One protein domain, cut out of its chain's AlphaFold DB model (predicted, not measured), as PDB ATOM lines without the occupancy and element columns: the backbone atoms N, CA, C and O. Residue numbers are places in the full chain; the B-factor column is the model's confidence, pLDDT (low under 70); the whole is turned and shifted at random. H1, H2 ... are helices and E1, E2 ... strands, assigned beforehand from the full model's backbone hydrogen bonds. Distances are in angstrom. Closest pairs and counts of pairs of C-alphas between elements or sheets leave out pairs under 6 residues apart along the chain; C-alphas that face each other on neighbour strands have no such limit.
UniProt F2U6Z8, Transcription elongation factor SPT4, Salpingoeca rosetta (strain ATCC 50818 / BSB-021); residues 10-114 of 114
ATOM      1  N   ASP A  10     121.921 124.431  71.833       81.44
ATOM      2  CA  ASP A  10     121.890 123.996  73.234       81.44
ATOM      3  C   ASP A  10     122.362 122.539  73.394       81.44
ATOM      4  O   ASP A  10     122.931 122.184  74.429       81.44
ATOM      5  N   ILE A  11     122.214 121.728  72.336       85.12
ATOM      6  CA  ILE A  11     122.631 120.316  72.272       85.12
ATOM      7  C   ILE A  11     124.130 120.190  71.962       85.12
ATOM      8  O   ILE A  11     124.825 119.338  72.517       85.12
ATOM      9  N   CYS A  12     124.651 121.027  71.061       87.94
ATOM     10  CA  CYS A  12     126.051 120.969  70.648       87.94
ATOM     11  C   CYS A  12     126.973 121.570  71.728       87.94
ATOM     12  O   CYS A  12     126.670 122.639  72.263       87.94
ATOM     13  N   PRO A  13     128.130 120.959  72.055       90.38
ATOM     14  CA  PRO A  13     129.067 121.572  72.986       90.38
ATOM     15  C   PRO A  13     129.523 122.961  72.518       90.38
ATOM     16  O   PRO A  13     130.091 123.105  71.437       90.38
ATOM     17  N   ALA A  14     129.361 123.977  73.368       88.19
ATOM     18  CA  ALA A  14     129.754 125.352  73.039       88.19
ATOM     19  C   ALA A  14     131.283 125.530  72.901       88.19
ATOM     20  O   ALA A  14     131.767 126.483  72.293       88.19
ATOM     21  N   GLN A  15     132.063 124.619  73.490       89.44
ATOM     22  CA  GLN A  15     133.525 124.595  73.447       89.44
ATOM     23  C   GLN A  15     134.045 123.162  73.600       89.44
ATOM     24  O   GLN A  15     133.354 122.296  74.121       89.44
ATOM     25  N   THR A  16     135.294 122.916  73.204       87.44
ATOM     26  CA  THR A  16     135.904 121.571  73.183       87.44
ATOM     27  C   THR A  16     136.634 121.181  74.472       87.44
ATOM     28  O   THR A  16     137.155 120.073  74.583       87.44
ATOM     29  N   LYS A  17     136.711 122.086  75.455       88.44
ATOM     30  CA  LYS A  17     137.412 121.865  76.728       88.44
ATOM     31  C   LYS A  17     136.421 121.589  77.851       88.44
ATOM     32  O   LYS A  17     135.329 122.145  77.861       88.44
ATOM     33  N   LYS A  18     136.861 120.802  78.843       88.75
ATOM     34  CA  LYS A  18     136.088 120.482  80.061       88.75
ATOM     35  C   LYS A  18     134.693 119.921  79.739       88.75
ATOM     36  O   LYS A  18     133.699 120.280  80.373       88.75
ATOM     37  N   LEU A  19     134.647 119.066  78.721       93.12
ATOM     38  CA  LEU A  19     133.447 118.346  78.328       93.12
ATOM     39  C   LEU A  19     133.100 117.286  79.364       93.12
ATOM     40  O   LEU A  19     133.981 116.729  80.023       93.12
ATOM     41  N   ARG A  20     131.808 117.010  79.476       93.81
ATOM     42  CA  ARG A  20     131.259 115.941  80.298       93.81
ATOM     43  C   ARG A  20     130.238 115.175  79.471       93.81
ATOM     44  O   ARG A  20     129.547 115.774  78.651       93.81
ATOM     45  N   ALA A  21     130.157 113.872  79.687       92.38
ATOM     46  CA  ALA A  21     129.147 113.007  79.100       92.38
ATOM     47  C   ALA A  21     128.095 112.668  80.158       92.38
ATOM     48  O   ALA A  21     128.455 112.298  81.276       92.38
ATOM     49  N   CYS A  22     126.810 112.784  79.832       91.50
ATOM     50  CA  CYS A  22     125.736 112.275  80.682       91.50
ATOM     51  C   CYS A  22     125.926 110.769  80.904       91.50
ATOM     52  O   CYS A  22     126.150 110.035  79.949       91.50
ATOM     53  N   ILE A  23     125.837 110.294  82.145       89.25
ATOM     54  CA  ILE A  23     126.025 108.867  82.445       89.25
ATOM     55  C   ILE A  23     124.845 108.036  81.916       89.25
ATOM     56  O   ILE A  23     125.044 106.916  81.461       89.25
ATOM     57  N   ALA A  24     123.630 108.598  81.918       84.31
ATOM     58  CA  ALA A  24     122.425 107.895  81.478       84.31
ATOM     59  C   ALA A  24     122.319 107.774  79.947       84.31
ATOM     60  O   ALA A  24     122.005 106.706  79.437       84.31
ATOM     61  N   CYS A  25     122.592 108.854  79.207       83.50
ATOM     62  CA  CYS A  25     122.437 108.874  77.747       83.50
ATOM     63  C   CYS A  25     123.722 109.196  76.977       83.50
ATOM     64  O   CYS A  25     123.696 109.296  75.769       83.50
ATOM     65  N   GLY A  26     124.870 109.440  77.595       86.62
ATOM     66  CA  GLY A  26     126.101 109.736  76.849       86.62
ATOM     67  C   GLY A  26     126.123 111.062  76.073       86.62
ATOM     68  O   GLY A  26     127.119 111.324  75.400       86.62
ATOM     69  N   LEU A  27     125.092 111.917  76.161       90.19
ATOM     70  CA  LEU A  27     125.121 113.258  75.571       90.19
ATOM     71  C   LEU A  27     126.331 114.031  76.105       90.19
ATOM     72  O   LEU A  27     126.549 114.076  77.316       90.19
ATOM     73  N   VAL A  28     127.108 114.641  75.210       91.94
ATOM     74  CA  VAL A  28     128.326 115.373  75.568       91.94
ATOM     75  C   VAL A  28     128.071 116.866  75.462       91.94
ATOM     76  O   VAL A  28     127.753 117.352  74.383       91.94
ATOM     77  N   LYS A  29     128.267 117.595  76.563       93.06
ATOM     78  CA  LYS A  29     128.208 119.065  76.625       93.06
ATOM     79  C   LYS A  29     129.210 119.595  77.645       93.06
ATOM     80  O   LYS A  29     129.915 118.839  78.317       93.06
ATOM     81  N   THR A  30     129.306 120.914  77.771       94.25
ATOM     82  CA  THR A  30     130.047 121.509  78.890       94.25
ATOM     83  C   THR A  30     129.264 121.375  80.195       94.25
ATOM     84  O   THR A  30     128.035 121.333  80.198       94.25
ATOM     85  N   SER A  31     129.974 121.372  81.328       94.88
ATOM     86  CA  SER A  31     129.334 121.396  82.652       94.88
ATOM     87  C   SER A  31     128.361 122.568  82.808       94.88
ATOM     88  O   SER A  31     127.318 122.411  83.427       94.88
ATOM     89  N   GLN A  32     128.692 123.730  82.236       94.50
ATOM     90  CA  GLN A  32     127.844 124.919  82.286       94.50
ATOM     91  C   GLN A  32     126.540 124.713  81.508       94.50
ATOM     92  O   GLN A  32     125.474 124.966  82.055       94.50
ATOM     93  N   GLN A  33     126.608 124.155  80.296       94.06
ATOM     94  CA  GLN A  33     125.413 123.855  79.498       94.06
ATOM     95  C   GLN A  33     124.468 122.872  80.197       94.06
ATOM     96  O   GLN A  33     123.255 123.018  80.090       94.06
ATOM     97  N   PHE A  34     124.992 121.889  80.938       94.88
ATOM     98  CA  PHE A  34     124.140 121.006  81.742       94.88
ATOM     99  C   PHE A  34     123.453 121.735  82.901       94.88
ATOM    100  O   PHE A  34     122.303 121.437  83.196       94.88
ATOM    101  N   VAL A  35     124.119 122.696  83.547       95.75
ATOM    102  CA  VAL A  35     123.496 123.492  84.618       95.75
ATOM    103  C   VAL A  35     122.450 124.456  84.054       95.75
ATOM    104  O   VAL A  35     121.411 124.657  84.673       95.75
ATOM    105  N   GLU A  36     122.702 125.056  82.893       94.06
ATOM    106  CA  GLU A  36     121.806 126.045  82.283       94.06
ATOM    107  C   GLU A  36     120.565 125.396  81.658       94.06
ATOM    108  O   GLU A  36     119.439 125.842  81.903       94.06
ATOM    109  N   ASN A  37     120.765 124.318  80.897       92.94
ATOM    110  CA  ASN A  37     119.729 123.737  80.041       92.94
ATOM    111  C   ASN A  37     119.301 122.329  80.469       92.94
ATOM    112  O   ASN A  37     118.287 121.837  79.987       92.94
ATOM    113  N   GLY A  38     120.030 121.691  81.384       93.69
ATOM    114  CA  GLY A  38     119.777 120.304  81.747       93.69
ATOM    115  C   GLY A  38     120.319 119.312  80.719       93.69
ATOM    116  O   GLY A  38     121.193 119.641  79.911       93.69
ATOM    117  N   CYS A  39     119.829 118.075  80.757       91.56
ATOM    118  CA  CYS A  39     120.075 117.072  79.716       91.56
ATOM    119  C   CYS A  39     118.828 116.895  78.843       91.56
ATOM    120  O   CYS A  39     117.811 116.424  79.334       91.56
ATOM    121  N   GLU A  40     118.917 117.155  77.540       90.06
ATOM    122  CA  GLU A  40     117.769 117.126  76.613       90.06
ATOM    123  C   GLU A  40     117.109 115.745  76.503       90.06
ATOM    124  O   GLU A  40     115.968 115.632  76.073       90.06
ATOM    125  N   ASN A  41     117.812 114.700  76.929       85.38
ATOM    126  CA  ASN A  41     117.333 113.324  76.889       85.38
ATOM    127  C   ASN A  41     116.857 112.802  78.252       85.38
ATOM    128  O   ASN A  41     116.228 111.751  78.318       85.38
ATOM    129  N   CYS A  42     117.274 113.437  79.350       87.56
ATOM    130  CA  CYS A  42     117.204 112.835  80.687       87.56
ATOM    131  C   CYS A  42     116.759 113.804  81.783       87.56
ATOM    132  O   CYS A  42     116.829 113.461  82.962       87.56
ATOM    133  N   GLU A  43     116.371 115.030  81.429       90.75
ATOM    134  CA  GLU A  43     116.078 116.064  82.419       90.75
ATOM    135  C   GLU A  43     114.931 115.674  83.355       90.75
ATOM    136  O   GLU A  43     115.011 115.958  84.549       90.75
ATOM    137  N   GLU A  44     113.924 114.961  82.844       86.56
ATOM    138  CA  GLU A  44     112.743 114.533  83.603       86.56
ATOM    139  C   GLU A  44     113.110 113.735  84.873       86.56
ATOM    140  O   GLU A  44     112.601 114.011  85.968       86.56
ATOM    141  N   PHE A  45     114.091 112.830  84.778       85.06
ATOM    142  CA  PHE A  45     114.542 112.028  85.918       85.06
ATOM    143  C   PHE A  45     115.836 112.517  86.574       85.06
ATOM    144  O   PHE A  45     116.023 112.277  87.772       85.06
ATOM    145  N   LEU A  46     116.729 113.199  85.848       89.62
ATOM    146  CA  LEU A  46     117.998 113.679  86.409       89.62
ATOM    147  C   LEU A  46     117.876 115.031  87.121       89.62
ATOM    148  O   LEU A  46     118.566 115.230  88.120       89.62
ATOM    149  N   GLY A  47     117.022 115.945  86.646       91.56
ATOM    150  CA  GLY A  47     116.866 117.288  87.219       91.56
ATOM    151  C   GLY A  47     118.194 118.043  87.355       91.56
ATOM    152  O   GLY A  47     118.579 118.437  88.461       91.56
ATOM    153  N   LEU A  48     118.936 118.174  86.251       94.19
ATOM    154  CA  LEU A  48     120.268 118.786  86.231       94.19
ATOM    155  C   LEU A  48     120.214 120.314  86.135       94.19
ATOM    156  O   LEU A  48     121.156 120.993  86.557       94.19
ATOM    157  N   LYS A  49     119.124 120.866  85.598       95.62
ATOM    158  CA  LYS A  49     118.955 122.304  85.418       95.62
ATOM    159  C   LYS A  49     118.964 123.024  86.765       95.62
ATOM    160  O   LYS A  49     118.179 122.732  87.663       95.62
ATOM    161  N   GLY A  50     119.877 123.980  86.914       96.44
ATOM    162  CA  GLY A  50     120.118 124.698  88.166       96.44
ATOM    163  C   GLY A  50     120.789 123.862  89.265       96.44
ATOM    164  O   GLY A  50     120.928 124.355  90.381       96.44
ATOM    165  N   ASN A  51     121.227 122.632  88.970       95.38
ATOM    166  CA  ASN A  51     121.758 121.685  89.950       95.38
ATOM    167  C   ASN A  51     123.213 121.271  89.629       95.38
ATOM    168  O   ASN A  51     123.450 120.202  89.058       95.38
ATOM    169  N   PRO A  52     124.219 122.086  90.001       96.00
ATOM    170  CA  PRO A  52     125.625 121.795  89.704       96.00
ATOM    171  C   PRO A  52     126.142 120.506  90.362       96.00
ATOM    172  O   PRO A  52     126.944 119.799  89.753       96.00
ATOM    173  N   GLU A  53     125.662 120.162  91.560       94.94
ATOM    174  CA  GLU A  53     126.025 118.915  92.254       94.94
ATOM    175  C   GLU A  53     125.479 117.683  91.516       94.94
ATOM    176  O   GLU A  53     126.186 116.691  91.310       94.94
ATOM    177  N   GLY A  54     124.236 117.779  91.036       93.81
ATOM    178  CA  GLY A  54     123.629 116.779  90.162       93.81
ATOM    179  C   GLY A  54     124.431 116.582  88.878       93.81
ATOM    180  O   GLY A  54     124.694 115.441  88.496       93.81
ATOM    181  N   VAL A  55     124.891 117.669  88.246       95.50
ATOM    182  CA  VAL A  55     125.743 117.598  87.048       95.50
ATOM    183  C   VAL A  55     127.046 116.869  87.342       95.50
ATOM    184  O   VAL A  55     127.438 115.999  86.568       95.50
ATOM    185  N   GLU A  56     127.720 117.174  88.447       93.88
ATOM    186  CA  GLU A  56     128.988 116.523  88.778       93.88
ATOM    187  C   GLU A  56     128.829 115.020  89.042       93.88
ATOM    188  O   GLU A  56     129.698 114.241  88.648       93.88
ATOM    189  N   THR A  57     127.695 114.619  89.616       92.69
ATOM    190  CA  THR A  57     127.406 113.230  89.995       92.69
ATOM    191  C   THR A  57     126.832 112.396  88.842       92.69
ATOM    192  O   THR A  57     127.119 111.209  88.732       92.69
ATOM    193  N   CYS A  58     126.025 112.997  87.964       92.50
ATOM    194  CA  CYS A  58     125.307 112.291  86.890       92.50
ATOM    195  C   CYS A  58     125.983 112.415  85.519       92.50
ATOM    196  O   CYS A  58     125.442 111.959  84.507       92.50
ATOM    197  N   THR A  59     127.148 113.060  85.454       93.38
ATOM    198  CA  THR A  59     127.941 113.191  84.230       93.38
ATOM    199  C   THR A  59     129.407 112.878  84.514       93.38
ATOM    200  O   THR A  59     129.899 113.135  85.610       93.38
ATOM    201  N   SER A  60     130.141 112.379  83.522       91.75
ATOM    202  CA  SER A  60     131.556 112.020  83.648       91.75
ATOM    203  C   SER A  60     132.427 112.836  82.696       91.75
ATOM    204  O   SER A  60     132.118 112.975  81.515       91.75
ATOM    205  N   GLY A  61     133.550 113.355  83.195       91.44
ATOM    206  CA  GLY A  61     134.612 113.918  82.348       91.44
ATOM    207  C   GLY A  61     135.507 112.851  81.704       91.44
ATOM    208  O   GLY A  61     136.328 113.174  80.850       91.44
ATOM    209  N   ASN A  62     135.364 111.587  82.110       89.38
ATOM    210  CA  ASN A  62     136.135 110.461  81.606       89.38
ATOM    211  C   ASN A  62     135.290 109.655  80.612       89.38
ATOM    212  O   ASN A  62     134.610 108.702  80.986       89.38
ATOM    213  N   PHE A  63     135.320 110.060  79.346       87.50
ATOM    214  CA  PHE A  63     134.663 109.371  78.234       87.50
ATOM    215  C   PHE A  63     135.613 109.301  77.032       87.50
ATOM    216  O   PHE A  63     136.632 109.995  76.990       87.50
ATOM    217  N   HIS A  64     135.296 108.462  76.043       84.19
ATOM    218  CA  HIS A  64     136.142 108.280  74.865       84.19
ATOM    219  C   HIS A  64     135.366 108.464  73.563       84.19
ATOM    220  O   HIS A  64     134.356 107.801  73.332       84.19
ATOM    221  N   GLY A  65     135.905 109.313  72.685       83.38
ATOM    222  CA  GLY A  65     135.303 109.635  71.395       83.38
ATOM    223  C   GLY A  65     134.042 110.496  71.517       83.38
ATOM    224  O   GLY A  65     133.443 110.623  72.581       83.38
ATOM    225  N   ILE A  66     133.655 111.120  70.407       86.25
ATOM    226  CA  ILE A  66     132.404 111.874  70.272       86.25
ATOM    227  C   ILE A  66     131.778 111.459  68.943       86.25
ATOM    228  O   ILE A  66     132.482 111.339  67.940       86.25
ATOM    229  N   ILE A  67     130.464 111.241  68.941       84.81
ATOM    230  CA  ILE A  67     129.679 110.972  67.736       84.81
ATOM    231  C   ILE A  67     128.725 112.149  67.552       84.81
ATOM    232  O   ILE A  67     127.880 112.397  68.405       84.81
ATOM    233  N   ALA A  68     128.857 112.868  66.439       87.19
ATOM    234  CA  ALA A  68     127.864 113.850  66.026       87.19
ATOM    235  C   ALA A  68     126.742 113.115  65.280       87.19
ATOM    236  O   ALA A  68     126.919 112.714  64.129       87.19
ATOM    237  N   LEU A  69     125.618 112.883  65.958       82.38
ATOM    238  CA  LEU A  69     124.455 112.221  65.378       82.38
ATOM    239  C   LEU A  69     123.453 113.275  64.901       82.38
ATOM    240  O   LEU A  69     122.956 114.049  65.709       82.38
ATOM    241  N   ILE A  70     123.198 113.317  63.592       82.31
ATOM    242  CA  ILE A  70     122.318 114.317  62.962       82.31
ATOM    243  C   ILE A  70     120.975 113.688  62.592       82.31
ATOM    244  O   ILE A  70     119.932 114.231  62.929       82.31
ATOM    245  N   GLU A  71     121.003 112.523  61.939       82.94
ATOM    246  CA  GLU A  71     119.801 111.797  61.523       82.94
ATOM    247  C   GLU A  71     119.836 110.365  62.092       82.94
ATOM    248  O   GLU A  71     120.432 109.462  61.491       82.94
ATOM    249  N   PRO A  72     119.266 110.141  63.293       81.94
ATOM    250  CA  PRO A  72     119.301 108.838  63.957       81.94
ATOM    251  C   PRO A  72     118.611 107.727  63.158       81.94
ATOM    252  O   PRO A  72     119.123 106.609  63.109       81.94
ATOM    253  N   GLY A  73     117.489 108.038  62.494       83.50
ATOM    254  CA  GLY A  73     116.663 107.055  61.785       83.50
ATOM    255  C   GLY A  73     117.399 106.315  60.664       83.50
ATOM    256  O   GLY A  73     117.262 105.096  60.532       83.50
ATOM    257  N   ASP A  74     118.245 107.018  59.905       85.88
ATOM    258  CA  ASP A  74     118.996 106.420  58.793       85.88
ATOM    259  C   ASP A  74     120.414 105.955  59.193       85.88
ATOM    260  O   ASP A  74     121.038 105.112  58.541       85.88
ATOM    261  N   SER A  75     120.918 106.391  60.348       83.88
ATOM    262  CA  SER A  75     122.282 106.094  60.791       83.88
ATOM    263  C   SER A  75     122.481 104.636  61.236       83.88
ATOM    264  O   SER A  75     121.937 104.167  62.238       83.88
ATOM    265  N   TRP A  76     123.370 103.907  60.546       87.81
ATOM    266  CA  TRP A  76     123.823 102.586  61.010       87.81
ATOM    267  C   TRP A  76     124.508 102.664  62.377       87.81
ATOM    268  O   TRP A  76     124.313 101.773  63.198       87.81
ATOM    269  N   VAL A  77     125.273 103.731  62.641       84.94
ATOM    270  CA  VAL A  77     125.929 103.943  63.941       84.94
ATOM    271  C   VAL A  77     124.882 104.067  65.044       84.94
ATOM    272  O   VAL A  77     125.060 103.462  66.101       84.94
ATOM    273  N   ALA A  78     123.776 104.775  64.782       82.06
ATOM    274  CA  ALA A  78     122.663 104.875  65.719       82.06
ATOM    275  C   ALA A  78     122.076 103.501  66.046       82.06
ATOM    276  O   ALA A  78     122.066 103.091  67.206       82.06
ATOM    277  N   ARG A  79     121.725 102.721  65.018       83.31
ATOM    278  CA  ARG A  79     121.208 101.352  65.191       83.31
ATOM    279  C   ARG A  79     122.199 100.431  65.911       83.31
ATOM    280  O   ARG A  79     121.819  99.730  66.844       83.31
ATOM    281  N   ALA A  80     123.474 100.449  65.521       82.56
ATOM    282  CA  ALA A  80     124.520  99.602  66.098       82.56
ATOM    283  C   ALA A  80     124.789  99.910  67.579       82.56
ATOM    284  O   ALA A  80     125.156  99.015  68.341       82.56
ATOM    285  N   LYS A  81     124.599 101.166  67.990       74.81
ATOM    286  CA  LYS A  81     124.740 101.615  69.380       74.81
ATOM    287  C   LYS A  81     123.417 101.644  70.148       74.81
ATOM    288  O   LYS A  81     123.436 101.988  71.323       74.81
ATOM    289  N   ARG A  82     122.302 101.247  69.519       73.69
ATOM    290  CA  ARG A  82     120.941 101.332  70.083       73.69
ATOM    291  C   ARG A  82     120.621 102.749  70.578       73.69
ATOM    292  O   ARG A  82     120.069 102.947  71.653       73.69
ATOM    293  N   LEU A  83     121.037 103.734  69.789       72.25
ATOM    294  CA  LEU A  83     120.665 105.136  69.920       72.25
ATOM    295  C   LEU A  83     119.254 105.264  69.319       72.25
ATOM    296  O   LEU A  83     119.084 104.940  68.143       72.25
ATOM    297  N   GLY A  84     118.244 105.631  70.116       65.56
ATOM    298  CA  GLY A  84     116.879 105.891  69.624       65.56
ATOM    299  C   GLY A  84     116.778 107.213  68.843       65.56
ATOM    300  O   GLY A  84     117.773 107.699  68.314       65.56
ATOM    301  N   GLU A  85     115.603 107.856  68.830       59.56
ATOM    302  CA  GLU A  85     115.457 109.267  68.379       59.56
ATOM    303  C   GLU A  85     116.199 110.270  69.287       59.56
ATOM    304  O   GLU A  85     116.330 111.453  68.988       59.56
ATOM    305  N   VAL A  86     116.721 109.763  70.398       54.72
ATOM    306  CA  VAL A  86     117.446 110.462  71.446       54.72
ATOM    307  C   VAL A  86     118.892 110.733  71.002       54.72
ATOM    308  O   VAL A  86     119.601 109.831  70.542       54.72
ATOM    309  N   THR A  87     119.369 111.973  71.162       52.03
ATOM    310  CA  THR A  87     120.737 112.356  70.768       52.03
ATOM    311  C   THR A  87     121.728 111.885  71.832       52.03
ATOM    312  O   THR A  87     122.098 112.633  72.732       52.03
ATOM    313  N   GLY A  88     122.138 110.622  71.743       45.66
ATOM    314  CA  GLY A  88     123.109 110.000  72.643       45.66
ATOM    315  C   GLY A  88     122.538 108.802  73.402       45.66
ATOM    316  O   GLY A  88     121.440 108.841  73.946       45.66
ATOM    317  N   SER A  89     123.337 107.743  73.477       42.69
ATOM    318  CA  SER A  89     123.210 106.590  74.363       42.69
ATOM    319  C   SER A  89     124.621 106.056  74.590       42.69
ATOM    320  O   SER A  89     125.462 106.043  73.683       42.69
ATOM    321  N   LEU A  90     124.896 105.625  75.817       48.09
ATOM    322  CA  LEU A  90     126.011 104.735  76.113       48.09
ATOM    323  C   LEU A  90     125.554 103.688  77.134       48.09
ATOM    324  O   LEU A  90     124.571 103.888  77.834       48.09
ATOM    325  N   ALA A  91     126.244 102.547  77.092       47.84
ATOM    326  CA  ALA A  91     125.795 101.210  77.483       47.84
ATOM    327  C   ALA A  91     125.095 101.095  78.849       47.84
ATOM    328  O   ALA A  91     125.459 101.792  79.789       47.84
ATOM    329  N   ASP A  92     124.201 100.106  78.972       52.12
ATOM    330  CA  ASP A  92     123.478  99.710  80.198       52.12
ATOM    331  C   ASP A  92     124.362  99.623  81.462       52.12
ATOM    332  O   ASP A  92     123.884  99.764  82.588       52.12
ATOM    333  N   ASP A  93     125.668  99.400  81.295       54.84
ATOM    334  CA  ASP A  93     126.642  99.371  82.383       54.84
ATOM    335  C   ASP A  93     126.912 100.749  83.012       54.84
ATOM    336  O   ASP A  93     127.161 100.812  84.212       54.84
ATOM    337  N   ALA A  94     126.807 101.847  82.258       61.06
ATOM    338  CA  ALA A  94     127.005 103.206  82.770       61.06
ATOM    339  C   ALA A  94     125.884 103.616  83.738       61.06
ATOM    340  O   ALA A  94     126.135 104.252  84.757       61.06
ATOM    341  N   VAL A  95     124.651 103.154  83.505       60.91
ATOM    342  CA  VAL A  95     123.509 103.371  84.414       60.91
ATOM    343  C   VAL A  95     123.765 102.775  85.806       60.91
ATOM    344  O   VAL A  95     123.245 103.280  86.802       60.91
ATOM    345  N   LYS A  96     124.602 101.732  85.914       63.28
ATOM    346  CA  LYS A  96     124.990 101.144  87.209       63.28
ATOM    347  C   LYS A  96     125.846 102.092  88.053       63.28
ATOM    348  O   LYS A  96     125.898 101.911  89.265       63.28
ATOM    349  N   GLU A  97     126.486 103.086  87.436       71.75
ATOM    350  CA  GLU A  97     127.308 104.092  88.118       71.75
ATOM    351  C   GLU A  97     126.478 105.270  88.661       71.75
ATOM    352  O   GLU A  97     126.999 106.084  89.424       71.75
ATOM    353  N   LEU A  98     125.185 105.364  88.318       80.44
ATOM    354  CA  LEU A  98     124.304 106.396  88.868       80.44
ATOM    355  C   LEU A  98     124.018 106.153  90.359       80.44
ATOM    356  O   LEU A  98     123.826 105.003  90.774       80.44
ATOM    357  N   PRO A  99     123.881 107.224  91.166       84.12
ATOM    358  CA  PRO A  99     123.417 107.109  92.543       84.12
ATOM    359  C   PRO A  99     122.107 106.327  92.634       84.12
ATOM    360  O   PRO A  99     121.188 106.553  91.847       84.12
ATOM    361  N   GLU A 100     121.996 105.465  93.645       85.31
ATOM    362  CA  GLU A 100     120.821 104.619  93.896       85.31
ATOM    363  C   GLU A 100     119.464 105.336  93.724       85.31
ATOM    364  O   GLU A 100     118.635 104.824  92.968       85.31
ATOM    365  N   PRO A 101     119.208 106.520  94.324       85.50
ATOM    366  CA  PRO A 101     117.910 107.186  94.172       85.50
ATOM    367  C   PRO A 101     117.611 107.615  92.730       85.50
ATOM    368  O   PRO A 101     116.458 107.606  92.308       85.50
ATOM    369  N   ILE A 102     118.636 107.970  91.956       85.12
ATOM    370  CA  ILE A 102     118.493 108.377  90.554       85.12
ATOM    371  C   ILE A 102     118.306 107.141  89.674       85.12
ATOM    372  O   ILE A 102     117.439 107.125  88.803       85.12
ATOM    373  N   ARG A 103     119.056 106.069  89.955       84.69
ATOM    374  CA  ARG A 103     118.923 104.793  89.249       84.69
ATOM    375  C   ARG A 103     117.515 104.212  89.390       84.69
ATOM    376  O   ARG A 103     116.968 103.715  88.414       84.69
ATOM    377  N   GLN A 104     116.907 104.299  90.575       85.56
ATOM    378  CA  GLN A 104     115.534 103.824  90.783       85.56
ATOM    379  C   GLN A 104     114.506 104.605  89.960       85.56
ATOM    380  O   GLN A 104     113.599 103.996  89.398       85.56
ATOM    381  N   ARG A 105     114.671 105.929  89.835       84.56
ATOM    382  CA  ARG A 105     113.812 106.766  88.982       84.56
ATOM    383  C   ARG A 105     113.945 106.388  87.508       84.56
ATOM    384  O   ARG A 105     112.931 106.181  86.856       84.56
ATOM    385  N   TYR A 106     115.175 106.198  87.028       81.31
ATOM    386  CA  TYR A 106     115.436 105.728  85.664       81.31
ATOM    387  C   TYR A 106     114.750 104.384  85.371       81.31
ATOM    388  O   TYR A 106     114.057 104.239  84.370       81.31
ATOM    389  N   LEU A 107     114.902 103.397  86.263       82.12
ATOM    390  CA  LEU A 107     114.280 102.080  86.087       82.12
ATOM    391  C   LEU A 107     112.745 102.150  86.086       82.12
ATOM    392  O   LEU A 107     112.109 101.402  85.348       82.12
ATOM    393  N   ALA A 108     112.160 103.034  86.895       82.69
ATOM    394  CA  ALA A 108     110.716 103.235  86.934       82.69
ATOM    395  C   ALA A 108     110.172 103.830  85.624       82.69
ATOM    396  O   ALA A 108     109.091 103.437  85.198       82.69
ATOM    397  N   GLU A 109     110.912 104.731  84.972       76.25
ATOM    398  CA  GLU A 109     110.531 105.271  83.660       76.25
ATOM    399  C   GLU A 109     110.656 104.236  82.541       76.25
ATOM    400  O   GLU A 109     109.765 104.138  81.702       76.25
ATOM    401  N   GLN A 110     111.705 103.407  82.549       71.38
ATOM    402  CA  GLN A 110     111.860 102.342  81.547       71.38
ATOM    403  C   GLN A 110     110.682 101.355  81.570       71.38
ATOM    404  O   GLN A 110     110.196 100.961  80.517       71.38
ATOM    405  N   GLN A 111     110.168 101.019  82.758       72.75
ATOM    406  CA  GLN A 111     108.997 100.146  82.916       72.75
ATOM    407  C   GLN A 111     107.681 100.768  82.422       72.75
ATOM    408  O   GLN A 111     106.721 100.040  82.205       72.75
ATOM    409  N   GLN A 112     107.604 102.096  82.297       62.31
ATOM    410  CA  GLN A 112     106.421 102.795  81.775       62.31
ATOM    411  C   GLN A 112     106.444 102.934  80.248       62.31
ATOM    412  O   GLN A 112     105.415 103.246  79.653       62.31
ATOM    413  N   ALA A 113     107.610 102.736  79.627       60.00
ATOM    414  CA  ALA A 113     107.795 102.811  78.182       60.00
ATOM    415  C   ALA A 113     107.503 101.479  77.453       60.00
ATOM    416  O   ALA A 113     107.456 101.471  76.221       60.00
ATOM    417  N   GLU A 114     107.309 100.379  78.196       48.16
ATOM    418  CA  GLU A 114     106.867  99.054  77.712       48.16
ATOM    419  C   GLU A 114     105.341  98.879  77.803       48.16
ATOM    420  O   GLU A 114     104.769  98.280  76.861       48.16
TER     421      GLU A 114
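Overview. This is residues 10 to 114 of the 114 residues of the protein "Transcription elongation factor SPT4" of Salpingoeca rosetta (strain ATCC 50818 / BSB-021) (UniProt F2U6Z8). A tiny two-strand hairpin, E1 and E2, lies near the middle, with two short helices, H1 and H3, gathered beside E1 and meeting each other at about a right angle. H2 packs on H6, the longest helix, at one side of this cluster, while at another end a long loop reaches away, holds H4 far from the other named elements, and folds back to H5. The printed part has 105 residues with two named strands and six named helices, in the order E1 E2 H1 H2 H3 H4 H5 H6; the sheet, E1 - E2, is antiparallel. The class is mostly helix, though under half of the residues are in named elements. The whole is compact, with a radius of gyration of the C-alphas of 13.2 A and spans of 36 by 36 by 21 A.

Arrangement. E1, residues 19 to 22, and E2, residues 28 to 30, form a hairpin, antiparallel with 130 degrees between their directions; N 20 and O 29 are 2.9 A apart, and N 29 and O 20 are 3.1 A apart, both within hydrogen-bond range. Residues 21 to 22 of E1 also pair, antiparallel, with residues 59 to 60. H1, residues 31 to 37, comes closest to E1 at the C-alphas of Arg 20 and Ser 31, 6.2 A apart. H3, residues 52 to 58, touches H1, about perpendicular at 75 degrees, with the closest C-alphas those of Val 35 and Pro 52, 5.8 A apart. H2, residues 43 to 46, touches H6, residues 100 to 110, closest at the C-alphas of Phe 45 and Arg 105, 6.1 A apart. H4, residues 76 to 81, is apart from H3 and H6, among others. H5, residues 92 to 95, is close to but not clearly touching H6, with the C-alphas of Val 95 and Arg 103 6.8 A apart. Every O i to N i+4 pair is within hydrogen-bond range in H1, H3, H4 and H6; H2 and H5 are too short for such a pair.

Along the chain. E1 begins at C-alpha 19, (133.447, 118.346, 78.328), and is 10.1 A long; E2 is 7.2 A. H1 is 10.2 A, H2 5.0 A, H3 9.9 A, H4 8.5 A and H5 5.6 A. H4 begins at C-alpha 76, (123.823, 102.586, 61.010). H6, 15.4 A long, ends at C-alpha 110, (111.860, 102.342, 81.547).

Size, cuts and confidence. The C-alphas of Lys 17 and Glu 114 are the two farthest apart, 38.1 A. The printed part has no cut and ends at the chain's last residue, 114. The link from H3 to H4, 17 residues, is long. Mean pLDDT of the printed part is 82.5; residues 84 to 96 and 112 to 114 are under 70.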